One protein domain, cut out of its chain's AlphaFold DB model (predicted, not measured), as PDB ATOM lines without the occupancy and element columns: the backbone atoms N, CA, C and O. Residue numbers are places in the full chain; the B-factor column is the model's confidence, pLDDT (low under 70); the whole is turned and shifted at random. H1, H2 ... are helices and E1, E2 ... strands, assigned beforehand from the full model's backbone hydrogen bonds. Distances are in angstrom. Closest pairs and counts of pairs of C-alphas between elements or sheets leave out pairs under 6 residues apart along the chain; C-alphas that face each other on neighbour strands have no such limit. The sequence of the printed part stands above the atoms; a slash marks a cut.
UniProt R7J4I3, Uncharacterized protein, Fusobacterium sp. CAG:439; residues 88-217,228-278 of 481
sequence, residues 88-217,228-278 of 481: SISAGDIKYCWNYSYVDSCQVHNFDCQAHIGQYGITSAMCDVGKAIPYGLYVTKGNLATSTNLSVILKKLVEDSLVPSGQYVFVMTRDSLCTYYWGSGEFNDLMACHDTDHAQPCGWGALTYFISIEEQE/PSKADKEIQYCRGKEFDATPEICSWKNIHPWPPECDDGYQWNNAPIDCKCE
ATOM      1  N   SER A  88      21.242  63.681  60.015       81.69
ATOM      2  CA  SER A  88      21.121  62.642  61.039       81.69
ATOM      3  C   SER A  88      20.053  61.617  60.734       81.69
ATOM      4  O   SER A  88      19.005  61.940  60.174       81.69
ATOM      5  N   ILE A  89      20.296  60.395  61.197       80.00
ATOM      6  CA  ILE A  89      19.319  59.310  61.224       80.00
ATOM      7  C   ILE A  89      19.270  58.770  62.649       80.00
ATOM      8  O   ILE A  89      20.309  58.507  63.250       80.00
ATOM      9  N   SER A  90      18.066  58.565  63.174       80.00
ATOM     10  CA  SER A  90      17.862  57.883  64.452       80.00
ATOM     11  C   SER A  90      17.570  56.404  64.225       80.00
ATOM     12  O   SER A  90      16.709  56.053  63.414       80.00
ATOM     13  N   ALA A  91      18.265  55.537  64.957       75.88
ATOM     14  CA  ALA A  91      18.005  54.104  65.010       75.88
ATOM     15  C   ALA A  91      17.852  53.684  66.480       75.88
ATOM     16  O   ALA A  91      18.830  53.401  67.168       75.88
ATOM     17  N   GLY A  92      16.609  53.669  66.969       76.62
ATOM     18  CA  GLY A  92      16.342  53.550  68.405       76.62
ATOM     19  C   GLY A  92      16.791  54.810  69.148       76.62
ATOM     20  O   GLY A  92      16.527  55.911  68.670       76.62
ATOM     21  N   ASP A  93      17.495  54.631  70.266       74.62
ATOM     22  CA  ASP A  93      17.987  55.721  71.128       74.62
ATOM     23  C   ASP A  93      19.317  56.337  70.639       74.62
ATOM     24  O   ASP A  93      19.821  57.297  71.224       74.62
ATOM     25  N   ILE A  94      19.892  55.797  69.553       71.69
ATOM     26  CA  ILE A  94      21.147  56.266  68.952       71.69
ATOM     27  C   ILE A  94      20.830  57.157  67.748       71.69
ATOM     28  O   ILE A  94      20.139  56.751  66.805       71.69
ATOM     29  N   LYS A  95      21.372  58.374  67.757       80.56
ATOM     30  CA  LYS A  95      21.347  59.330  66.648       80.56
ATOM     31  C   LYS A  95      22.704  59.306  65.946       80.56
ATOM     32  O   LYS A  95      23.712  59.727  66.502       80.56
ATOM     33  N   TYR A  96      22.721  58.830  64.707       82.50
ATOM     34  CA  TYR A  96      23.886  58.922  63.832       82.50
ATOM     35  C   TYR A  96      23.951  60.313  63.225       82.50
ATOM     36  O   TYR A  96      22.963  60.789  62.663       82.50
ATOM     37  N   CYS A  97      25.111  60.942  63.341       81.50
ATOM     38  CA  CYS A  97      25.337  62.344  63.062       81.50
ATOM     39  C   CYS A  97      26.407  62.490  61.987       81.50
ATOM     40  O   CYS A  97      27.579  62.254  62.253       81.50
ATOM     41  N   TRP A  98      26.019  62.854  60.770       83.94
ATOM     42  CA  TRP A  98      26.958  63.177  59.706       83.94
ATOM     43  C   TRP A  98      27.227  64.669  59.678       83.94
ATOM     44  O   TRP A  98      26.283  65.457  59.699       83.94
ATOM     45  N   ASN A  99      28.502  65.024  59.556       80.75
ATOM     46  CA  ASN A  99      29.005  66.382  59.389       80.75
ATOM     47  C   ASN A  99      29.982  66.435  58.209       80.75
ATOM     48  O   ASN A  99      30.348  65.402  57.642       80.75
ATOM     49  N   TYR A 100      30.378  67.637  57.794       79.25
ATOM     50  CA  TYR A 100      31.362  67.817  56.733       79.25
ATOM     51  C   TYR A 100      32.377  68.898  57.106       79.25
ATOM     52  O   TYR A 100      32.046  69.880  57.767       79.25
ATOM     53  N   SER A 101      33.609  68.729  56.642       73.12
ATOM     54  CA  SER A 101      34.622  69.781  56.573       73.12
ATOM     55  C   SER A 101      35.108  69.893  55.136       73.12
ATOM     56  O   SER A 101      35.099  68.901  54.412       73.12
ATOM     57  N   TYR A 102      35.506  71.083  54.692       75.81
ATOM     58  CA  TYR A 102      36.094  71.253  53.367       75.81
ATOM     59  C   TYR A 102      37.389  72.050  53.437       75.81
ATOM     60  O   TYR A 102      37.574  72.895  54.312       75.81
ATOM     61  N   VAL A 103      38.296  71.750  52.516       75.38
ATOM     62  CA  VAL A 103      39.626  72.356  52.432       75.38
ATOM     63  C   VAL A 103      40.023  72.565  50.981       75.38
ATOM     64  O   VAL A 103      39.467  71.947  50.073       75.38
ATOM     65  N   ASP A 104      41.034  73.395  50.760       78.62
ATOM     66  CA  ASP A 104      41.697  73.462  49.463       78.62
ATOM     67  C   ASP A 104      42.492  72.167  49.214       78.62
ATOM     68  O   ASP A 104      43.210  71.673  50.090       78.62
ATOM     69  N   SER A 105      42.381  71.596  48.014       82.94
ATOM     70  CA  SER A 105      43.018  70.309  47.699       82.94
ATOM     71  C   SER A 105      44.549  70.367  47.740       82.94
ATOM     72  O   SER A 105      45.196  69.344  47.971       82.94
ATOM     73  N   CYS A 106      45.159  71.547  47.590       77.75
ATOM     74  CA  CYS A 106      46.594  71.718  47.797       77.75
ATOM     75  C   CYS A 106      47.004  71.579  49.264       77.75
ATOM     76  O   CYS A 106      48.152  71.227  49.531       77.75
ATOM     77  N   GLN A 107      46.106  71.807  50.229       78.19
ATOM     78  CA  GLN A 107      46.398  71.519  51.638       78.19
ATOM     79  C   GLN A 107      46.520  70.014  51.873       78.19
ATOM     80  O   GLN A 107      47.433  69.577  52.573       78.19
ATOM     81  N   VAL A 108      45.665  69.223  51.222       85.25
ATOM     82  CA  VAL A 108      45.750  67.758  51.236       85.25
ATOM     83  C   VAL A 108      47.052  67.297  50.576       85.25
ATOM     84  O   VAL A 108      47.785  66.487  51.144       85.25
ATOM     85  N   HIS A 109      47.393  67.873  49.419       84.50
ATOM     86  CA  HIS A 109      48.625  67.545  48.699       84.50
ATOM     87  C   HIS A 109      49.901  67.864  49.487       84.50
ATOM     88  O   HIS A 109      50.869  67.099  49.462       84.50
ATOM     89  N   ASN A 110      49.905  68.976  50.219       82.00
ATOM     90  CA  ASN A 110      51.054  69.427  51.000       82.00
ATOM     91  C   ASN A 110      51.086  68.862  52.428       82.00
ATOM     92  O   ASN A 110      51.981  69.212  53.194       82.00
ATOM     93  N   PHE A 111      50.146  67.987  52.798       84.19
ATOM     94  CA  PHE A 111      50.098  67.407  54.135       84.19
ATOM     95  C   PHE A 111      51.328  66.539  54.433       84.19
ATOM     96  O   PHE A 111      51.647  65.601  53.691       84.19
ATOM     97  N   ASP A 112      51.996  66.823  55.552       82.44
ATOM     98  CA  ASP A 112      53.086  66.000  56.075       82.44
ATOM     99  C   ASP A 112      52.526  64.803  56.854       82.44
ATOM    100  O   ASP A 112      52.484  64.779  58.083       82.44
ATOM    101  N   CYS A 113      52.070  63.790  56.117       81.75
ATOM    102  CA  CYS A 113      51.470  62.592  56.701       81.75
ATOM    103  C   CYS A 113      52.384  61.895  57.723       81.75
ATOM    104  O   CYS A 113      51.912  61.404  58.750       81.75
ATOM    105  N   GLN A 114      53.697  61.881  57.468       84.44
ATOM    106  CA  GLN A 114      54.668  61.161  58.294       84.44
ATOM    107  C   GLN A 114      54.768  61.764  59.704       84.44
ATOM    108  O   GLN A 114      54.906  61.021  60.678       84.44
ATOM    109  N   ALA A 115      54.613  63.086  59.840       79.69
ATOM    110  CA  ALA A 115      54.610  63.771  61.134       79.69
ATOM    111  C   ALA A 115      53.393  63.437  62.023       79.69
ATOM    112  O   ALA A 115      53.439  63.658  63.236       79.69
ATOM    113  N   HIS A 116      52.315  62.889  61.449       71.44
ATOM    114  CA  HIS A 116      51.051  62.620  62.146       71.44
ATOM    115  C   HIS A 116      50.757  61.126  62.358       71.44
ATOM    116  O   HIS A 116      49.669  60.769  62.817       71.44
ATOM    117  N   ILE A 117      51.723  60.242  62.089       76.25
ATOM    118  CA  ILE A 117      51.591  58.804  62.367       76.25
ATOM    119  C   ILE A 117      51.282  58.577  63.855       76.25
ATOM    120  O   ILE A 117      51.951  59.103  64.743       76.25
ATOM    121  N   GLY A 118      50.259  57.764  64.126       63.38
ATOM    122  CA  GLY A 118      49.775  57.453  65.473       63.38
ATOM    123  C   GLY A 118      48.691  58.400  65.997       63.38
ATOM    124  O   GLY A 118      48.064  58.088  67.009       63.38
ATOM    125  N   GLN A 119      48.412  59.514  65.315       69.81
ATOM    126  CA  GLN A 119      47.301  60.410  65.651       69.81
ATOM    127  C   GLN A 119      46.037  59.988  64.899       69.81
ATOM    128  O   GLN A 119      46.111  59.629  63.729       69.81
ATOM    129  N   TYR A 120      44.875  60.024  65.560       74.12
ATOM    130  CA  TYR A 120      43.551  59.848  64.933       74.12
ATOM    131  C   TYR A 120      43.393  58.597  64.037       74.12
ATOM    132  O   TYR A 120      42.566  58.566  63.129       74.12
ATOM    133  N   GLY A 121      44.185  57.547  64.293       76.75
ATOM    134  CA  GLY A 121      44.188  56.305  63.515       76.75
ATOM    135  C   GLY A 121      45.076  56.304  62.262       76.75
ATOM    136  O   GLY A 121      45.017  55.344  61.495       76.75
ATOM    137  N   ILE A 122      45.907  57.328  62.049       79.69
ATOM    138  CA  ILE A 122      46.852  57.418  60.926       79.69
ATOM    139  C   ILE A 122      48.004  56.427  61.130       79.69
ATOM    140  O   ILE A 122      48.644  56.402  62.185       79.69
ATOM    141  N   THR A 123      48.304  55.626  60.105       82.62
ATOM    142  CA  THR A 123      49.398  54.639  60.124       82.62
ATOM    143  C   THR A 123      50.415  54.911  59.019       82.62
ATOM    144  O   THR A 123      50.079  55.515  58.000       82.62
ATOM    145  N   SER A 124      51.650  54.425  59.187       82.88
ATOM    146  CA  SER A 124      52.703  54.558  58.168       82.88
ATOM    147  C   SER A 124      52.278  53.974  56.819       82.88
ATOM    148  O   SER A 124      52.448  54.618  55.793       82.88
ATOM    149  N   ALA A 125      51.610  52.816  56.835       86.19
ATOM    150  CA  ALA A 125      51.104  52.163  55.630       86.19
ATOM    151  C   ALA A 125      50.085  53.022  54.863       86.19
ATOM    152  O   ALA A 125      49.985  52.908  53.648       86.19
ATOM    153  N   MET A 126      49.330  53.887  55.550       84.81
ATOM    154  CA  MET A 126      48.411  54.816  54.886       84.81
ATOM    155  C   MET A 126      49.173  55.961  54.218       84.81
ATOM    156  O   MET A 126      48.859  56.309  53.085       84.81
ATOM    157  N   CYS A 127      50.202  56.496  54.883       83.19
ATOM    158  CA  CYS A 127      51.063  57.532  54.314       83.19
ATOM    159  C   CYS A 127      51.853  57.057  53.086       83.19
ATOM    160  O   CYS A 127      52.177  57.877  52.234       83.19
ATOM    161  N   ASP A 128      52.141  55.757  52.984       83.19
ATOM    162  CA  ASP A 128      52.833  55.163  51.831       83.19
ATOM    163  C   ASP A 128      51.922  55.016  50.594       83.19
ATOM    164  O   ASP A 128      52.412  54.835  49.479       83.19
ATOM    165  N   VAL A 129      50.598  55.078  50.783       81.25
ATOM    166  CA  VAL A 129      49.590  54.940  49.714       81.25
ATOM    167  C   VAL A 129      49.112  56.303  49.210       81.25
ATOM    168  O   VAL A 129      48.797  56.439  48.028       81.25
ATOM    169  N   GLY A 130      49.049  57.309  50.080       82.44
ATOM    170  CA  GLY A 130      48.784  58.700  49.711       82.44
ATOM    171  C   GLY A 130      48.245  59.532  50.871       82.44
ATOM    172  O   GLY A 130      47.965  59.027  51.959       82.44
ATOM    173  N   LYS A 131      48.105  60.837  50.649       85.12
ATOM    174  CA  LYS A 131      47.852  61.820  51.718       85.12
ATOM    175  C   LYS A 131      46.386  62.056  52.055       85.12
ATOM    176  O   LYS A 131      46.094  62.511  53.158       85.12
ATOM    177  N   ALA A 132      45.462  61.732  51.157       84.75
ATOM    178  CA  ALA A 132      44.079  62.172  51.307       84.75
ATOM    179  C   ALA A 132      43.315  61.516  52.466       84.75
ATOM    180  O   ALA A 132      42.676  62.217  53.247       84.75
ATOM    181  N   ILE A 133      43.409  60.192  52.635       87.12
ATOM    182  CA  ILE A 133      42.759  59.506  53.765       87.12
ATOM    183  C   ILE A 133      43.410  59.885  55.107       87.12
ATOM    184  O   ILE A 133      42.670  60.211  56.037       87.12
ATOM    185  N   PRO A 134      44.752  59.895  55.245       85.69
ATOM    186  CA  PRO A 134      45.397  60.401  56.455       85.69
ATOM    187  C   PRO A 134      44.998  61.829  56.816       85.69
ATOM    188  O   PRO A 134      44.711  62.102  57.979       85.69
ATOM    189  N   TYR A 135      44.934  62.722  55.826       84.88
ATOM    190  CA  TYR A 135      44.485  64.091  56.043       84.88
ATOM    191  C   TYR A 135      43.019  64.136  56.479       84.88
ATOM    192  O   TYR A 135      42.700  64.809  57.452       84.88
ATOM    193  N   GLY A 136      42.146  63.363  55.826       81.00
ATOM    194  CA  GLY A 136      40.743  63.213  56.213       81.00
ATOM    195  C   GLY A 136      40.587  62.785  57.672       81.00
ATOM    196  O   GLY A 136      39.878  63.437  58.430       81.00
ATOM    197  N   LEU A 137      41.319  61.752  58.100       80.12
ATOM    198  CA  LEU A 137      41.335  61.314  59.500       80.12
ATOM    199  C   LEU A 137      41.863  62.392  60.450       80.12
ATOM    200  O   LEU A 137      41.348  62.523  61.560       80.12
ATOM    201  N   TYR A 138      42.873  63.152  60.031       77.25
ATOM    202  CA  TYR A 138      43.407  64.259  60.815       77.25
ATOM    203  C   TYR A 138      42.352  65.355  61.027       77.25
ATOM    204  O   TYR A 138      42.084  65.732  62.170       77.25
ATOM    205  N   VAL A 139      41.697  65.820  59.957       74.06
ATOM    206  CA  VAL A 139      40.719  66.919  60.041       74.06
ATOM    207  C   VAL A 139      39.408  66.510  60.708       74.06
ATOM    208  O   VAL A 139      38.799  67.332  61.387       74.06
ATOM    209  N   THR A 140      38.991  65.247  60.587       73.12
ATOM    210  CA  THR A 140      37.802  64.720  61.278       73.12
ATOM    211  C   THR A 140      38.124  64.099  62.639       73.12
ATOM    212  O   THR A 140      37.265  63.440  63.221       73.12
ATOM    213  N   LYS A 141      39.362  64.229  63.139       75.25
ATOM    214  CA  LYS A 141      39.826  63.649  64.415       75.25
ATOM    215  C   LYS A 141      39.539  62.144  64.567       75.25
ATOM    216  O   LYS A 141      39.311  61.653  65.670       75.25
ATOM    217  N   GLY A 142      39.578  61.401  63.462       75.56
ATOM    218  CA  GLY A 142      39.357  59.952  63.415       75.56
ATOM    219  C   GLY A 142      37.931  59.534  63.051       75.56
ATOM    220  O   GLY A 142      37.711  58.367  62.728       75.56
ATOM    221  N   ASN A 143      36.988  60.479  62.997       83.50
ATOM    222  CA  ASN A 143      35.569  60.218  62.730       83.50
ATOM    223  C   ASN A 143      35.219  60.214  61.233       83.50
ATOM    224  O   ASN A 143      34.091  60.511  60.863       83.50
ATOM    225  N   LEU A 144      36.181  59.930  60.346       85.00
ATOM    226  CA  LEU A 144      35.953  59.970  58.898       85.00
ATOM    227  C   LEU A 144      34.923  58.900  58.503       85.00
ATOM    228  O   LEU A 144      35.118  57.708  58.769       85.00
ATOM    229  N   ALA A 145      33.834  59.329  57.869       86.00
ATOM    230  CA  ALA A 145      32.712  58.484  57.492       86.00
ATOM    231  C   ALA A 145      33.071  57.540  56.338       86.00
ATOM    232  O   ALA A 145      33.955  57.817  55.528       86.00
ATOM    233  N   THR A 146      32.362  56.418  56.250       86.75
ATOM    234  CA  THR A 146      32.345  55.565  55.052       86.75
ATOM    235  C   THR A 146      31.349  56.115  54.028       86.75
ATOM    236  O   THR A 146      30.585  57.029  54.333       86.75
ATOM    237  N   SER A 147      31.294  55.534  52.829       80.94
ATOM    238  CA  SER A 147      30.337  55.894  51.766       80.94
ATOM    239  C   SER A 147      28.849  55.692  52.124       80.94
ATOM    240  O   SER A 147      27.956  55.970  51.319       80.94
ATOM    241  N   THR A 148      28.546  55.252  53.347       81.50
ATOM    242  CA  THR A 148      27.181  55.076  53.856       81.50
ATOM    243  C   THR A 148      26.421  56.404  53.870       81.50
ATOM    244  O   THR A 148      26.878  57.378  54.461       81.50
ATOM    245  N   ASN A 149      25.232  56.431  53.255       82.38
ATOM    246  CA  ASN A 149      24.374  57.617  53.102       82.38
ATOM    247  C   ASN A 149      25.016  58.805  52.369       82.38
ATOM    248  O   ASN A 149      24.436  59.893  52.354       82.38
ATOM    249  N   LEU A 150      26.154  58.597  51.699       84.25
ATOM    250  CA  LEU A 150      26.864  59.660  50.998       84.25
ATOM    251  C   LEU A 150      25.958  60.368  49.984       84.25
ATOM    252  O   LEU A 150      25.897  61.589  49.978       84.25
ATOM    253  N   SER A 151      25.154  59.633  49.211       83.56
ATOM    254  CA  SER A 151      24.225  60.215  48.229       83.56
ATOM    255  C   SER A 151      23.243  61.232  48.824       83.56
ATOM    256  O   SER A 151      22.902  62.216  48.170       83.56
ATOM    257  N   VAL A 152      22.786  61.016  50.062       83.81
ATOM    258  CA  VAL A 152      21.856  61.925  50.751       83.81
ATOM    259  C   VAL A 152      22.582  63.195  51.186       83.81
ATOM    260  O   VAL A 152      22.072  64.296  50.997       83.81
ATOM    261  N   ILE A 153      23.797  63.037  51.708       84.44
ATOM    262  CA  ILE A 153      24.664  64.134  52.148       84.44
ATOM    263  C   ILE A 153      25.062  65.003  50.951       84.44
ATOM    264  O   ILE A 153      24.926  66.219  51.005       84.44
ATOM    265  N   LEU A 154      25.478  64.383  49.843       84.31
ATOM    266  CA  LEU A 154      25.839  65.065  48.599       84.31
ATOM    267  C   LEU A 154      24.673  65.865  48.022       84.31
ATOM    268  O   LEU A 154      24.836  67.025  47.650       84.31
ATOM    269  N   LYS A 155      23.480  65.264  47.987       83.06
ATOM    270  CA  LYS A 155      22.268  65.960  47.557       83.06
ATOM    271  C   LYS A 155      21.992  67.177  48.441       83.06
ATOM    272  O   LYS A 155      21.754  68.259  47.914       83.06
ATOM    273  N   LYS A 156      22.104  67.020  49.763       80.00
ATOM    274  CA  LYS A 156      21.919  68.110  50.723       80.00
ATOM    275  C   LYS A 156      22.952  69.228  50.547       80.00
ATOM    276  O   LYS A 156      22.582  70.390  50.609       80.00
ATOM    277  N   LEU A 157      24.218  68.907  50.263       78.88
ATOM    278  CA  LEU A 157      25.257  69.907  49.971       78.88
ATOM    279  C   LEU A 157      24.900  70.774  48.752       78.88
ATOM    280  O   LEU A 157      25.134  71.982  48.771       78.88
ATOM    281  N   VAL A 158      24.320  70.174  47.706       76.31
ATOM    282  CA  VAL A 158      23.852  70.908  46.515       76.31
ATOM    283  C   VAL A 158      22.602  71.726  46.827       76.31
ATOM    284  O   VAL A 158      22.547  72.902  46.476       76.31
ATOM    285  N   GLU A 159      21.607  71.129  47.493       73.06
ATOM    286  CA  GLU A 159      20.350  71.799  47.858       73.06
ATOM    287  C   GLU A 159      20.584  73.005  48.779       73.06
ATOM    288  O   GLU A 159      19.991  74.063  48.568       73.06
ATOM    289  N   ASP A 160      21.510  72.881  49.730       67.88
ATOM    290  CA  ASP A 160      21.884  73.950  50.659       67.88
ATOM    291  C   ASP A 160      22.860  74.968  50.022       67.88
ATOM    292  O   ASP A 160      23.329  75.882  50.698       67.88
ATOM    293  N   SER A 161      23.163  74.849  48.718       70.19
ATOM    294  CA  SER A 161      24.080  75.731  47.970       70.19
ATOM    295  C   SER A 161      25.484  75.841  48.583       70.19
ATOM    296  O   SER A 161      26.167  76.852  48.432       70.19
ATOM    297  N   LEU A 162      25.935  74.780  49.256       71.50
ATOM    298  CA  LEU A 162      27.237  74.713  49.925       71.50
ATOM    299  C   LEU A 162      28.374  74.330  48.977       71.50
ATOM    300  O   LEU A 162      29.520  74.253  49.405       71.50
ATOM    301  N   VAL A 163      28.062  74.074  47.706       72.38
ATOM    302  CA  VAL A 163      29.016  73.734  46.651       72.38
ATOM    303  C   VAL A 163      29.165  74.944  45.722       72.38
ATOM    304  O   VAL A 163      28.221  75.256  44.989       72.38
ATOM    305  N   PRO A 164      30.317  75.642  45.725       65.12
ATOM    306  CA  PRO A 164      30.511  76.834  44.903       65.12
ATOM    307  C   PRO A 164      30.330  76.559  43.405       65.12
ATOM    308  O   PRO A 164      30.820  75.565  42.859       65.12
ATOM    309  N   SER A 165      29.628  77.460  42.711       62.84
ATOM    310  CA  SER A 165      29.409  77.338  41.267       62.84
ATOM    311  C   SER A 165      30.724  77.491  40.499       62.84
ATOM    312  O   SER A 165      31.524  78.375  40.785       62.84
ATOM    313  N   GLY A 166      30.948  76.627  39.506       66.25
ATOM    314  CA  GLY A 166      32.144  76.664  38.657       66.25
ATOM    315  C   GLY A 166      33.424  76.109  39.291       66.25
ATOM    316  O   GLY A 166      34.440  76.048  38.601       66.25
ATOM    317  N   GLN A 167      33.386  75.658  40.549       69.38
ATOM    318  CA  GLN A 167      34.538  75.062  41.225       69.38
ATOM    319  C   GLN A 167      34.550  73.534  41.082       69.38
ATOM    320  O   GLN A 167      33.500  72.888  41.058       69.38
ATOM    321  N   TYR A 168      35.747  72.953  40.980       76.00
ATOM    322  CA  TYR A 168      35.927  71.509  41.108       76.00
ATOM    323  C   TYR A 168      35.805  71.129  42.577       76.00
ATOM    324  O   TYR A 168      36.520  71.672  43.420       76.00
ATOM    325  N   VAL A 169      34.913  70.194  42.882       81.12
ATOM    326  CA  VAL A 169      34.729  69.691  44.243       81.12
ATOM    327  C   VAL A 169      34.951  68.193  44.268       81.12
ATOM    328  O   VAL A 169      34.410  67.486  43.426       81.12
ATOM    329  N   PHE A 170      35.730  67.731  45.239       84.06
ATOM    330  CA  PHE A 170      36.006  66.333  45.536       84.06
ATOM    331  C   PHE A 170      35.418  65.974  46.889       84.06
ATOM    332  O   PHE A 170      35.416  66.792  47.804       84.06
ATOM    333  N   VAL A 171      34.941  64.746  47.028       85.12
ATOM    334  CA  VAL A 171      34.424  64.227  48.292       85.12
ATOM    335  C   VAL A 171      35.143  62.928  48.600       85.12
ATOM    336  O   VAL A 171      35.198  62.041  47.749       85.12
ATOM    337  N   MET A 172      35.705  62.851  49.805       83.19
ATOM    338  CA  MET A 172      36.532  61.737  50.259       83.19
ATOM    339  C   MET A 172      35.907  61.064  51.484       83.19
ATOM    340  O   MET A 172      35.518  61.723  52.452       83.19
ATOM    341  N   THR A 173      35.864  59.732  51.457       84.12
ATOM    342  CA  THR A 173      35.401  58.877  52.561       84.12
ATOM    343  C   THR A 173      36.481  57.882  52.977       84.12
ATOM    344  O   THR A 173      37.447  57.636  52.255       84.12
ATOM    345  N   ARG A 174      36.321  57.270  54.150       82.31
ATOM    346  CA  ARG A 174      37.286  56.334  54.744       82.31
ATOM    347  C   ARG A 174      37.541  55.081  53.903       82.31
ATOM    348  O   ARG A 174      38.634  54.528  53.945       82.31
ATOM    349  N   ASP A 175      36.535  54.634  53.164       81.00
ATOM    350  CA  ASP A 175      36.572  53.498  52.238       81.00
ATOM    351  C   ASP A 175      37.034  53.879  50.818       81.00
ATOM    352  O   ASP A 175      36.995  53.046  49.916       81.00
ATOM    353  N   SER A 176      37.550  55.101  50.639       69.38
ATOM    354  CA  SER A 176      38.136  55.597  49.391       69.38
ATOM    355  C   SER A 176      37.166  55.589  48.202       69.38
ATOM    356  O   SER A 176      37.491  55.083  47.124       69.38
ATOM    357  N   LEU A 177      35.993  56.200  48.382       69.19
ATOM    358  CA  LEU A 177      35.130  56.606  47.274       69.19
ATOM    359  C   LEU A 177      35.521  58.029  46.827       69.19
ATOM    360  O   LEU A 177      35.598  58.918  47.674       69.19
ATOM    361  N   CYS A 178      35.776  58.247  45.530       72.38
ATOM    362  CA  CYS A 178      36.006  59.584  44.966       72.38
ATOM    363  C   CYS A 178      34.806  60.012  44.133       72.38
ATOM    364  O   CYS A 178      34.631  59.561  42.998       72.38
ATOM    365  N   THR A 179      34.024  60.937  44.668       75.94
ATOM    366  CA  THR A 179      32.937  61.576  43.929       75.94
ATOM    367  C   THR A 179      33.317  63.030  43.675       75.94
ATOM    368  O   THR A 179      33.896  63.682  44.548       75.94
ATOM    369  N   TYR A 180      33.022  63.543  42.481       78.94
ATOM    370  CA  TYR A 180      33.317  64.928  42.114       78.94
ATOM    371  C   TYR A 180      32.098  65.659  41.565       78.94
ATOM    372  O   TYR A 180      31.188  65.054  40.997       78.94
ATOM    373  N   TYR A 181      32.104  66.979  41.718       77.00
ATOM    374  CA  TYR A 181      31.104  67.887  41.172       77.00
ATOM    375  C   TYR A 181      31.780  69.019  40.403       77.00
ATOM    376  O   TYR A 181      32.814  69.544  40.822       77.00
ATOM    377  N   TRP A 182      31.177  69.401  39.277       75.00
ATOM    378  CA  TRP A 182      31.572  70.574  38.505       75.00
ATOM    379  C   TRP A 182      30.359  71.168  37.799       75.00
ATOM    380  O   TRP A 182      29.911  70.588  36.821       75.00
ATOM    381  N   GLY A 183      29.851  72.302  38.298       63.91
ATOM    382  CA  GLY A 183      29.044  73.334  37.613       63.91
ATOM    383  C   GLY A 183      27.831  72.977  36.726       63.91
ATOM    384  O   GLY A 183      27.107  73.890  36.345       63.91
ATOM    385  N   SER A 184      27.585  71.717  36.361       55.72
ATOM    386  CA  SER A 184      26.709  71.316  35.254       55.72
ATOM    387  C   SER A 184      25.612  70.325  35.638       55.72
ATOM    388  O   SER A 184      24.889  69.881  34.749       55.72
ATOM    389  N   GLY A 185      25.454  69.980  36.921       61.03
ATOM    390  CA  GLY A 185      24.167  69.462  37.392       61.03
ATOM    391  C   GLY A 185      24.174  68.411  38.493       61.03
ATOM    392  O   GLY A 185      23.238  68.441  39.273       61.03
ATOM    393  N   GLU A 186      25.163  67.517  38.611       70.50
ATOM    394  CA  GLU A 186      25.141  66.434  39.619       70.50
ATOM    395  C   GLU A 186      26.553  65.932  39.976       70.50
ATOM    396  O   GLU A 186      27.522  66.156  39.244       70.50
ATOM    397  N   PHE A 187      26.664  65.254  41.122       79.19
ATOM    398  CA  PHE A 187      27.868  64.539  41.545       79.19
ATOM    399  C   PHE A 187      28.072  63.279  40.692       79.19
ATOM    400  O   PHE A 187      27.142  62.497  40.507       79.19
ATOM    401  N   ASN A 188      29.291  63.069  40.196       76.19
ATOM    402  CA  ASN A 188      29.662  61.903  39.398       76.19
ATOM    403  C   ASN A 188      30.747  61.093  40.116       76.19
ATOM    404  O   ASN A 188      31.684  61.665  40.674       76.19
ATOM    405  N   ASP A 189      30.654  59.765  40.076       71.19
ATOM    406  CA  ASP A 189      31.686  58.896  40.644       71.19
ATOM    407  C   ASP A 189      32.888  58.791  39.699       71.19
ATOM    408  O   ASP A 189      32.762  58.413  38.529       71.19
ATOM    409  N   LEU A 190      34.083  59.083  40.213       66.62
ATOM    410  CA  LEU A 190      35.334  58.752  39.536       66.62
ATOM    411  C   LEU A 190      35.728  57.347  39.962       66.62
ATOM    412  O   LEU A 190      36.235  57.131  41.058       66.62
ATOM    413  N   MET A 191      35.561  56.387  39.053       47.31
ATOM    414  CA  MET A 191      35.967  54.990  39.262       47.31
ATOM    415  C   MET A 191      37.479  54.792  39.492       47.31
ATOM    416  O   MET A 191      37.918  53.659  39.680       47.31
ATOM    417  N   ALA A 192      38.288  55.854  39.479       53.09
ATOM    418  CA  ALA A 192      39.708  55.766  39.759       53.09
ATOM    419  C   ALA A 192      40.239  56.986  40.528       53.09
ATOM    420  O   ALA A 192      40.629  57.995  39.940       53.09
ATOM    421  N   CYS A 193      40.334  56.843  41.851       61.56
ATOM    422  CA  CYS A 193      41.151  57.688  42.723       61.56
ATOM    423  C   CYS A 193      42.652  57.435  42.464       61.56
ATOM    424  O   CYS A 193      43.365  56.957  43.343       61.56
ATOM    425  N   HIS A 194      43.156  57.662  41.248       59.59
ATOM    426  CA  HIS A 194      44.581  57.436  40.949       59.59
ATOM    427  C   HIS A 194      45.506  58.449  41.626       59.59
ATOM    428  O   HIS A 194      46.714  58.243  41.665       59.59
ATOM    429  N   ASP A 195      44.934  59.522  42.165       69.88
ATOM    430  CA  ASP A 195      45.660  60.604  42.797       69.88
ATOM    431  C   ASP A 195      45.319  60.712  44.286       69.88
ATOM    432  O   ASP A 195      44.677  61.647  44.778       69.88
ATOM    433  N   THR A 196      45.758  59.693  45.014       74.06
ATOM    434  CA  THR A 196      45.682  59.614  46.475       74.06
ATOM    435  C   THR A 196      46.501  60.712  47.168       74.06
ATOM    436  O   THR A 196      46.267  60.989  48.346       74.06
ATOM    437  N   ASP A 197      47.400  61.377  46.434       82.06
ATOM    438  CA  ASP A 197      48.187  62.533  46.868       82.06
ATOM    439  C   ASP A 197      47.545  63.884  46.536       82.06
ATOM    440  O   ASP A 197      48.106  64.912  46.904       82.06
ATOM    441  N   HIS A 198      46.387  63.920  45.872       82.94
ATOM    442  CA  HIS A 198      45.670  65.158  45.531       82.94
ATOM    443  C   HIS A 198      46.482  66.175  44.695       82.94
ATOM    444  O   HIS A 198      46.205  67.376  44.728       82.94
ATOM    445  N   ALA A 199      47.447  65.719  43.892       82.19
ATOM    446  CA  ALA A 199      48.255  66.574  43.018       82.19
ATOM    447  C   ALA A 199      47.451  67.245  41.877       82.19
ATOM    448  O   ALA A 199      47.584  68.444  41.635       82.19
ATOM    449  N   GLN A 200      46.600  66.497  41.175       81.06
ATOM    450  CA  GLN A 200      45.697  66.953  40.118       81.06
ATOM    451  C   GLN A 200      44.553  67.818  40.665       81.06
ATOM    452  O   GLN A 200      44.395  68.923  40.146       81.06
ATOM    453  N   PRO A 201      43.801  67.417  41.719       79.88
ATOM    454  CA  PRO A 201      42.831  68.302  42.367       79.88
ATOM    455  C   PRO A 201      43.453  69.626  42.822       79.88
ATOM    456  O   PRO A 201      42.864  70.685  42.612       79.88
ATOM    457  N   CYS A 202      44.670  69.590  43.379       79.88
ATOM    458  CA  CYS A 202      45.427  70.799  43.703       79.88
ATOM    459  C   CYS A 202      45.722  71.643  42.451       79.88
ATOM    460  O   CYS A 202      45.455  72.843  42.436       79.88
ATOM    461  N   GLY A 203      46.192  71.021  41.365       75.25
ATOM    462  CA  GLY A 203      46.426  71.701  40.086       75.25
ATOM    463  C   GLY A 203      45.174  72.338  39.467       75.25
ATOM    464  O   GLY A 203      45.295  73.279  38.685       75.25
ATOM    465  N   TRP A 204      43.978  71.858  39.820       75.19
ATOM    466  CA  TRP A 204      42.692  72.420  39.388       75.19
ATOM    467  C   TRP A 204      42.131  73.491  40.333       75.19
ATOM    468  O   TRP A 204      41.091  74.070  40.024       75.19
ATOM    469  N   GLY A 205      42.781  73.761  41.472       73.94
ATOM    470  CA  GLY A 205      42.236  74.650  42.505       73.94
ATOM    471  C   GLY A 205      40.936  74.117  43.117       73.94
ATOM    472  O   GLY A 205      40.019  74.883  43.423       73.94
ATOM    473  N   ALA A 206      40.820  72.792  43.217       79.94
ATOM    474  CA  ALA A 206      39.613  72.133  43.682       79.94
ATOM    475  C   ALA A 206      39.458  72.211  45.208       79.94
ATOM    476  O   ALA A 206      40.449  72.221  45.944       79.94
ATOM    477  N   LEU A 207      38.219  72.159  45.698       81.31
ATOM    478  CA  LEU A 207      37.923  71.931  47.115       81.31
ATOM    479  C   LEU A 207      37.736  70.438  47.381       81.31
ATOM    480  O   LEU A 207      37.171  69.727  46.555       81.31
ATOM    481  N   THR A 208      38.171  69.972  48.546       84.88
ATOM    482  CA  THR A 208      37.948  68.600  49.015       84.88
ATOM    483  C   THR A 208      37.092  68.615  50.274       84.88
ATOM    484  O   THR A 208      37.462  69.265  51.248       84.88
ATOM    485  N   TYR A 209      35.978  67.882  50.266       84.94
ATOM    486  CA  TYR A 209      35.082  67.672  51.400       84.94
ATOM    487  C   TYR A 209      35.389  66.333  52.068       84.94
ATOM    488  O   TYR A 209      35.449  65.290  51.412       84.94
ATOM    489  N   PHE A 210      35.514  66.360  53.387       86.06
ATOM    490  CA  PHE A 210      35.626  65.193  54.244       86.06
ATOM    491  C   PHE A 210      34.349  65.061  55.058       86.06
ATOM    492  O   PHE A 210      33.972  65.969  55.797       86.06
ATOM    493  N   ILE A 211      33.678  63.924  54.915       85.94
ATOM    494  CA  ILE A 211      32.453  63.638  55.659       85.94
ATOM    495  C   ILE A 211      32.836  62.937  56.956       85.94
ATOM    496  O   ILE A 211      33.538  61.928  56.918       85.94
ATOM    497  N   SER A 212      32.377  63.442  58.096       85.31
ATOM    498  CA  SER A 212      32.520  62.773  59.387       85.31
ATOM    499  C   SER A 212      31.207  62.141  59.837       85.31
ATOM    500  O   SER A 212      30.132  62.560  59.405       85.31
ATOM    501  N   ILE A 213      31.295  61.109  60.677       85.94
ATOM    502  CA  ILE A 213      30.151  60.472  61.329       85.94
ATOM    503  C   ILE A 213      30.431  60.270  62.820       85.94
ATOM    504  O   ILE A 213      31.484  59.755  63.194       85.94
ATOM    505  N   GLU A 214      29.473  60.651  63.658       82.56
ATOM    506  CA  GLU A 214      29.516  60.514  65.116       82.56
ATOM    507  C   GLU A 214      28.210  59.888  65.632       82.56
ATOM    508  O   GLU A 214      27.152  60.031  65.017       82.56
ATOM    509  N   GLU A 215      28.277  59.158  66.746       79.19
ATOM    510  CA  GLU A 215      27.110  58.577  67.422       79.19
ATOM    511  C   GLU A 215      26.743  59.447  68.636       79.19
ATOM    512  O   GLU A 215      27.591  59.696  69.492       79.19
ATOM    513  N   GLN A 216      25.489  59.904  68.710       69.06
ATOM    514  CA  GLN A 216      24.942  60.709  69.809       69.06
ATOM    515  C   GLN A 216      23.803  59.964  70.523       69.06
ATOM    516  O   GLN A 216      22.948  59.360  69.873       69.06
ATOM    517  N   GLU A 217      23.747  60.048  71.852       63.69
ATOM    518  CA  GLU A 217      22.615  59.569  72.663       63.69
ATOM    519  C   GLU A 217      21.525  60.662  72.715       63.69
ATOM    520  O   GLU A 217      21.840  61.840  72.887       63.69
ATOM    521  N   PRO A 228      16.926  79.911  76.132       83.62
ATOM    522  CA  PRO A 228      18.379  79.938  76.228       83.62
ATOM    523  C   PRO A 228      18.879  81.272  76.772       83.62
ATOM    524  O   PRO A 228      18.228  82.318  76.604       83.62
ATOM    525  N   SER A 229      20.066  81.252  77.381       84.94
ATOM    526  CA  SER A 229      20.689  82.475  77.871       84.94
ATOM    527  C   SER A 229      21.004  83.430  76.712       84.94
ATOM    528  O   SER A 229      21.074  83.047  75.541       84.94
ATOM    529  N   LYS A 230      21.208  84.713  77.029       83.44
ATOM    530  CA  LYS A 230      21.599  85.702  76.017       83.44
ATOM    531  C   LYS A 230      22.918  85.317  75.328       83.44
ATOM    532  O   LYS A 230      23.025  85.482  74.119       83.44
ATOM    533  N   ALA A 231      23.876  84.783  76.087       77.81
ATOM    534  CA  ALA A 231      25.161  84.340  75.555       77.81
ATOM    535  C   ALA A 231      24.990  83.163  74.582       77.81
ATOM    536  O   ALA A 231      25.576  83.181  73.505       77.81
ATOM    537  N   ASP A 232      24.119  82.201  74.902       80.38
ATOM    538  CA  ASP A 232      23.848  81.061  74.014       80.38
ATOM    539  C   ASP A 232      23.180  81.513  72.715       80.38
ATOM    540  O   ASP A 232      23.535  81.043  71.641       80.38
ATOM    541  N   LYS A 233      22.255  82.481  72.789       82.25
ATOM    542  CA  LYS A 233      21.640  83.085  71.595       82.25
ATOM    543  C   LYS A 233      22.661  83.798  70.717       82.25
ATOM    544  O   LYS A 233      22.575  83.676  69.502       82.25
ATOM    545  N   GLU A 234      23.615  84.516  71.304       77.31
ATOM    546  CA  GLU A 234      24.687  85.182  70.553       77.31
ATOM    547  C   GLU A 234      25.625  84.163  69.888       77.31
ATOM    548  O   GLU A 234      25.903  84.284  68.698       77.31
ATOM    549  N   ILE A 235      26.042  83.119  70.610       73.00
ATOM    550  CA  ILE A 235      26.883  82.041  70.062       73.00
ATOM    551  C   ILE A 235      26.171  81.327  68.908       73.00
ATOM    552  O   ILE A 235      26.760  81.099  67.854       73.00
ATOM    553  N   GLN A 236      24.895  80.984  69.088       76.25
ATOM    554  CA  GLN A 236      24.119  80.252  68.088       76.25
ATOM    555  C   GLN A 236      23.752  81.122  66.883       76.25
ATOM    556  O   GLN A 236      23.789  80.641  65.752       76.25
ATOM    557  N   TYR A 237      23.520  82.421  67.076       78.00
ATOM    558  CA  TYR A 237      23.390  83.367  65.965       78.00
ATOM    559  C   TYR A 237      24.657  83.415  65.106       78.00
ATOM    560  O   TYR A 237      24.572  83.403  63.877       78.00
ATOM    561  N   CYS A 238      25.834  83.361  65.735       70.75
ATOM    562  CA  CYS A 238      27.120  83.258  65.042       70.75
ATOM    563  C   CYS A 238      27.385  81.913  64.373       70.75
ATOM    564  O   CYS A 238      28.379  81.763  63.670       70.75
ATOM    565  N   ARG A 239      26.474  80.960  64.549       69.50
ATOM    566  CA  ARG A 239      26.422  79.680  63.840       69.50
ATOM    567  C   ARG A 239      25.283  79.648  62.814       69.50
ATOM    568  O   ARG A 239      24.937  78.581  62.318       69.50
ATOM    569  N   GLY A 240      24.666  80.799  62.536       71.00
ATOM    570  CA  GLY A 240      23.541  80.920  61.618       71.00
ATOM    571  C   GLY A 240      22.234  80.368  62.157       71.00
ATOM    572  O   GLY A 240      21.441  79.848  61.378       71.00
ATOM    573  N   LYS A 241      21.993  80.450  63.471       75.62
ATOM    574  CA  LYS A 241      20.776  79.926  64.103       75.62
ATOM    575  C   LYS A 241      20.024  80.967  64.924       75.62
ATOM    576  O   LYS A 241      20.611  81.802  65.603       75.62
ATOM    577  N   GLU A 242      18.702  80.870  64.919       86.12
ATOM    578  CA  GLU A 242      17.804  81.600  65.817       86.12
ATOM    579  C   GLU A 242      17.017  80.618  66.691       86.12
ATOM    580  O   GLU A 242      16.755  79.485  66.288       86.12
ATOM    581  N   PHE A 243      16.665  81.020  67.912       84.56
ATOM    582  CA  PHE A 243      15.867  80.170  68.797       84.56
ATOM    583  C   PHE A 243      14.378  80.335  68.497       84.56
ATOM    584  O   PHE A 243      13.838  81.435  68.659       84.56
ATOM    585  N   ASP A 244      13.708  79.244  68.135       82.44
ATOM    586  CA  ASP A 244      12.261  79.210  67.975       82.44
ATOM    587  C   ASP A 244      11.605  78.800  69.301       82.44
ATOM    588  O   ASP A 244      11.656  77.647  69.728       82.44
ATOM    589  N   ALA A 245      10.986  79.774  69.971       80.69
ATOM    590  CA  ALA A 245      10.319  79.575  71.256       80.69
ATOM    591  C   ALA A 245       8.871  79.060  71.127       80.69
ATOM    592  O   ALA A 245       8.124  79.090  72.111       80.69
ATOM    593  N   THR A 246       8.432  78.643  69.934       77.19
ATOM    594  CA  THR A 246       7.104  78.043  69.777       77.19
ATOM    595  C   THR A 246       7.029  76.717  70.546       77.19
ATOM    596  O   THR A 246       7.972  75.925  70.496       77.19
ATOM    597  N   PRO A 247       5.916  76.436  71.257       66.94
ATOM    598  CA  PRO A 247       5.787  75.234  72.091       66.94
ATOM    599  C   PRO A 247       5.959  73.902  71.345       66.94
ATOM    600  O   PRO A 247       6.191  72.882  71.980       66.94
ATOM    601  N   GLU A 248       5.806  73.909  70.020       65.12
ATOM    602  CA  GLU A 248       5.898  72.730  69.152       65.12
ATOM    603  C   GLU A 248       7.331  72.442  68.678       65.12
ATOM    604  O   GLU A 248       7.634  71.297  68.354       65.12
ATOM    605  N   ILE A 249       8.199  73.460  68.635       69.69
ATOM    606  CA  ILE A 249       9.572  73.356  68.121       69.69
ATOM    607  C   ILE A 249      10.563  73.403  69.282       69.69
ATOM    608  O   ILE A 249      11.369  72.490  69.426       69.69
ATOM    609  N   CYS A 250      10.473  74.440  70.125       74.88
ATOM    610  CA  CYS A 250      11.375  74.704  71.249       74.88
ATOM    611  C   CYS A 250      12.842  74.328  70.970       74.88
ATOM    612  O   CYS A 250      13.486  73.592  71.719       74.88
ATOM    613  N   SER A 251      13.366  74.788  69.838       78.00
ATOM    614  CA  SER A 251      14.690  74.399  69.374       78.00
ATOM    615  C   SER A 251      15.322  75.505  68.544       78.00
ATOM    616  O   SER A 251      14.682  76.478  68.142       78.00
ATOM    617  N   TRP A 252      16.611  75.352  68.269       75.19
ATOM    618  CA  TRP A 252      17.315  76.203  67.322       75.19
ATOM    619  C   TRP A 252      16.869  75.901  65.892       75.19
ATOM    620  O   TRP A 252      16.664  74.744  65.523       75.19
ATOM    621  N   LYS A 253      16.752  76.949  65.085       77.69
ATOM    622  CA  LYS A 253      16.408  76.895  63.668       77.69
ATOM    623  C   LYS A 253      17.478  77.622  62.865       77.69
ATOM    624  O   LYS A 253      17.948  78.676  63.279       77.69
ATOM    625  N   ASN A 254      17.834  77.079  61.705       71.56
ATOM    626  CA  ASN A 254      18.791  77.724  60.811       71.56
ATOM    627  C   ASN A 254      18.189  78.979  60.162       71.56
ATOM    628  O   ASN A 254      17.047  78.974  59.691       71.56
ATOM    629  N   ILE A 255      18.993  80.034  60.115       74.00
ATOM    630  CA  ILE A 255      18.732  81.296  59.432       74.00
ATOM    631  C   ILE A 255      19.292  81.170  58.016       74.00
ATOM    632  O   ILE A 255      20.454  80.817  57.831       74.00
ATOM    633  N   HIS A 256      18.476  81.490  57.014       64.06
ATOM    634  CA  HIS A 256      18.919  81.545  55.624       64.06
ATOM    635  C   HIS A 256      18.374  82.802  54.931       64.06
ATOM    636  O   HIS A 256      17.172  83.067  55.042       64.06
ATOM    637  N   PRO A 257      19.215  83.545  54.182       65.88
ATOM    638  CA  PRO A 257      20.662  83.344  53.991       65.88
ATOM    639  C   PRO A 257      21.493  83.726  55.235       65.88
ATOM    640  O   PRO A 257      21.129  84.644  55.967       65.88
ATOM    641  N   TRP A 258      22.604  83.017  55.468       60.50
ATOM    642  CA  TRP A 258      23.574  83.323  56.527       60.50
ATOM    643  C   TRP A 258      25.000  82.916  56.093       60.50
ATOM    644  O   TRP A 258      25.137  81.848  55.491       60.50
ATOM    645  N   PRO A 259      26.053  83.705  56.392       67.69
ATOM    646  CA  PRO A 259      26.012  85.011  57.051       67.69
ATOM    647  C   PRO A 259      25.278  86.067  56.211       67.69
ATOM    648  O   PRO A 259      25.139  85.898  54.997       67.69
ATOM    649  N   PRO A 260      24.745  87.129  56.838       72.56
ATOM    650  CA  PRO A 260      24.129  88.216  56.092       72.56
ATOM    651  C   PRO A 260      25.166  88.888  55.184       72.56
ATOM    652  O   PRO A 260      26.346  88.981  55.527       72.56
ATOM    653  N   GLU A 261      24.715  89.379  54.029       76.06
ATOM    654  CA  GLU A 261      25.569  90.177  53.152       76.06
ATOM    655  C   GLU A 261      26.011  91.454  53.874       76.06
ATOM    656  O   GLU A 261      25.196  92.184  54.441       76.06
ATOM    657  N   CYS A 262      27.316  91.712  53.851       78.00
ATOM    658  CA  CYS A 262      27.890  92.936  54.383       78.00
ATOM    659  C   CYS A 262      27.905  94.043  53.326       78.00
ATOM    660  O   CYS A 262      28.063  93.780  52.131       78.00
ATOM    661  N   ASP A 263      27.799  95.289  53.790       80.19
ATOM    662  CA  ASP A 263      28.000  96.470  52.952       80.19
ATOM    663  C   ASP A 263      29.415  96.498  52.346       80.19
ATOM    664  O   ASP A 263      30.365  95.905  52.869       80.19
ATOM    665  N   ASP A 264      29.578  97.236  51.246       72.81
ATOM    666  CA  ASP A 264      30.865  97.353  50.558       72.81
ATOM    667  C   ASP A 264      31.978  97.845  51.507       72.81
ATOM    668  O   ASP A 264      31.858  98.869  52.183       72.81
ATOM    669  N   GLY A 265      33.095  97.110  51.542       69.75
ATOM    670  CA  GLY A 265      34.231  97.380  52.432       69.75
ATOM    671  C   GLY A 265      34.168  96.681  53.797       69.75
ATOM    672  O   GLY A 265      35.111  96.813  54.582       69.75
ATOM    673  N   TYR A 266      33.114  95.910  54.067       76.31
ATOM    674  CA  TYR A 266      32.968  95.118  55.284       76.31
ATOM    675  C   TYR A 266      32.981  93.620  54.976       76.31
ATOM    676  O   TYR A 266      32.419  93.171  53.981       76.31
ATOM    677  N   GLN A 267      33.612  92.841  55.853       75.00
ATOM    678  CA  GLN A 267      33.614  91.381  55.811       75.00
ATOM    679  C   GLN A 267      32.894  90.840  57.037       75.00
ATOM    680  O   GLN A 267      33.079  91.358  58.138       75.00
ATOM    681  N   TRP A 268      32.122  89.772  56.871       72.50
ATOM    682  CA  TRP A 268      31.609  89.032  58.016       72.50
ATOM    683  C   TRP A 268      32.778  88.408  58.784       72.50
ATOM    684  O   TRP A 268      33.586  87.688  58.189       72.50
ATOM    685  N   ASN A 269      32.897  88.699  60.081       66.88
ATOM    686  CA  ASN A 269      33.850  88.005  60.936       66.88
ATOM    687  C   ASN A 269      33.242  86.652  61.383       66.88
ATOM    688  O   ASN A 269      32.082  86.546  61.773       66.88
ATOM    689  N   ASN A 270      34.031  85.580  61.337       63.22
ATOM    690  CA  ASN A 270      33.582  84.249  61.773       63.22
ATOM    691  C   ASN A 270      33.829  84.029  63.274       63.22
ATOM    692  O   ASN A 270      34.158  82.928  63.714       63.22
ATOM    693  N   ALA A 271      33.733  85.098  64.071       58.19
ATOM    694  CA  ALA A 271      33.976  85.015  65.501       58.19
ATOM    695  C   ALA A 271      32.898  84.135  66.169       58.19
ATOM    696  O   ALA A 271      31.714  84.287  65.869       58.19
ATOM    697  N   PRO A 272      33.269  83.242  67.107       53.84
ATOM    698  CA  PRO A 272      32.317  82.354  67.780       53.84
ATOM    699  C   PRO A 272      31.323  83.101  68.689       53.84
ATOM    700  O   PRO A 272      30.318  82.530  69.102       53.84
ATOM    701  N   ILE A 273      31.610  84.364  69.012       66.38
ATOM    702  CA  ILE A 273      30.740  85.302  69.721       66.38
ATOM    703  C   ILE A 273      30.982  86.709  69.152       66.38
ATOM    704  O   ILE A 273      32.103  87.003  68.736       66.38
ATOM    705  N   ASP A 274      29.957  87.571  69.138       71.19
ATOM    706  CA  ASP A 274      30.011  88.932  68.557       71.19
ATOM    707  C   ASP A 274      30.342  88.951  67.048       71.19
ATOM    708  O   ASP A 274      31.039  89.834  66.541       71.19
ATOM    709  N   CYS A 275      29.825  87.953  66.324       71.56
ATOM    710  CA  CYS A 275      29.889  87.914  64.872       71.56
ATOM    711  C   CYS A 275      29.105  89.082  64.249       71.56
ATOM    712  O   CYS A 275      27.948  89.352  64.593       71.56
ATOM    713  N   LYS A 276      29.736  89.792  63.324       79.88
ATOM    714  CA  LYS A 276      29.216  90.967  62.636       79.88
ATOM    715  C   LYS A 276      30.068  91.297  61.419       79.88
ATOM    716  O   LYS A 276      31.202  90.851  61.266       79.88
ATOM    717  N   CYS A 277      29.526  92.161  60.573       80.81
ATOM    718  CA  CYS A 277      30.294  92.808  59.524       80.81
ATOM    719  C   CYS A 277      31.327  93.760  60.144       80.81
ATOM    720  O   CYS A 277      30.968  94.757  60.776       80.81
ATOM    721  N   GLU A 278      32.607  93.468  59.947       76.31
ATOM    722  CA  GLU A 278      33.726  94.310  60.362       76.31
ATOM    723  C   GLU A 278      34.398  94.955  59.148       76.31
ATOM    724  O   GLU A 278      34.469  94.343  58.079       76.31
TER     725      GLU A 278
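This is residues 88 to 217 and 228 to 278 of the 481 residues of an uncharacterized protein of Fusobacterium sp. CAG:439 (UniProt R7J4I3). Two lobes stand side by side: a larger one, residues 88 to 217, built on a curled sheet of five strands with H4 over one face and H5 over the other, and a small one, residues 228 to 278, where H7 packs on the hairpin of E6 and E7. H1 and H6 pack together where E2 ends and E5 begins. The printed part has 181 residues, with seven named helices and eight named strands in the order E1 E2 H1 H2 H3 H4 H5 E3 E4 H6 E5 H7 E6 E7 E8; under half of the residues are in named elements, and the class is mixed. The large sheet is mixed, in the order E1, E2, E5, E3, E4. The whole is compact, with a radius of gyration of the C-alphas of 18.5 A, and spans 52 by 48 by 35 A.

Start at E2, residues 94 to 104, and E5, residues 207 to 217, antiparallel neighbours with N 101 and O 210 2.9 A apart. Edge strand E1, residues 88 to 91, makes a hairpin with E2, with N 91 and O 94 at 2.9 A. E3, residues 169 to 172, is parallel to E5, with N 170 and O 207 at 2.8 A, and makes a hairpin with edge strand E4, residues 178 to 181, with N 171 and O 179 at 2.9 A. Three layers, helices on both faces of this strongly twisted sheet, come from H4, residues 132 to 139, at a height of 8.8 A, and H5, residues 150 to 159, on the opposite face. The closest C-alphas of H4 and E5 are Gly 136 and Phe 210, 5.8 A. H4 only just touches H1, residues 105 to 109, and H2, residues 113 to 116, and, only at the corner, H3, residues 124 to 127, with 3 pairs of C-alphas within 8 A each. H6, residues 199 to 203, touches H1, closest at C-alphas 202 and 106, 4.4 A. Elsewhere, E6, residues 241 to 244, and E7, residues 251 to 254, make a hairpin, with N 242 and O 253 at 2.8 A; H7, residues 230 to 237, comes closest to E6 at C-alphas 236 and 242, 6.8 A. E8, residues 266 to 268, pairs with no named strand. Every O i to N i+4 pair is within hydrogen-bond range in H1, H4, H5, H6 and H7; H2 and H3 are too short for one.

Find C-alpha 88, where E1 begins, at (21.121, 62.642, 61.039). E2 measures 33.1 A, E5 32.2 A and H5 14.1 A. E8 ends at C-alpha 268, (31.609, 89.032, 58.016).

The farthest C-alphas, Asp 128 and Pro 247, are 55.0 A apart. Residues 218 to 227 are cut out, a gap of 21.1 A between C-alphas 217 and 228. The links E4 to H6 and E7 to E8 are long. Mean pLDDT of the printed part is 76.5, with 34 residues under 70, among them 190 to 195.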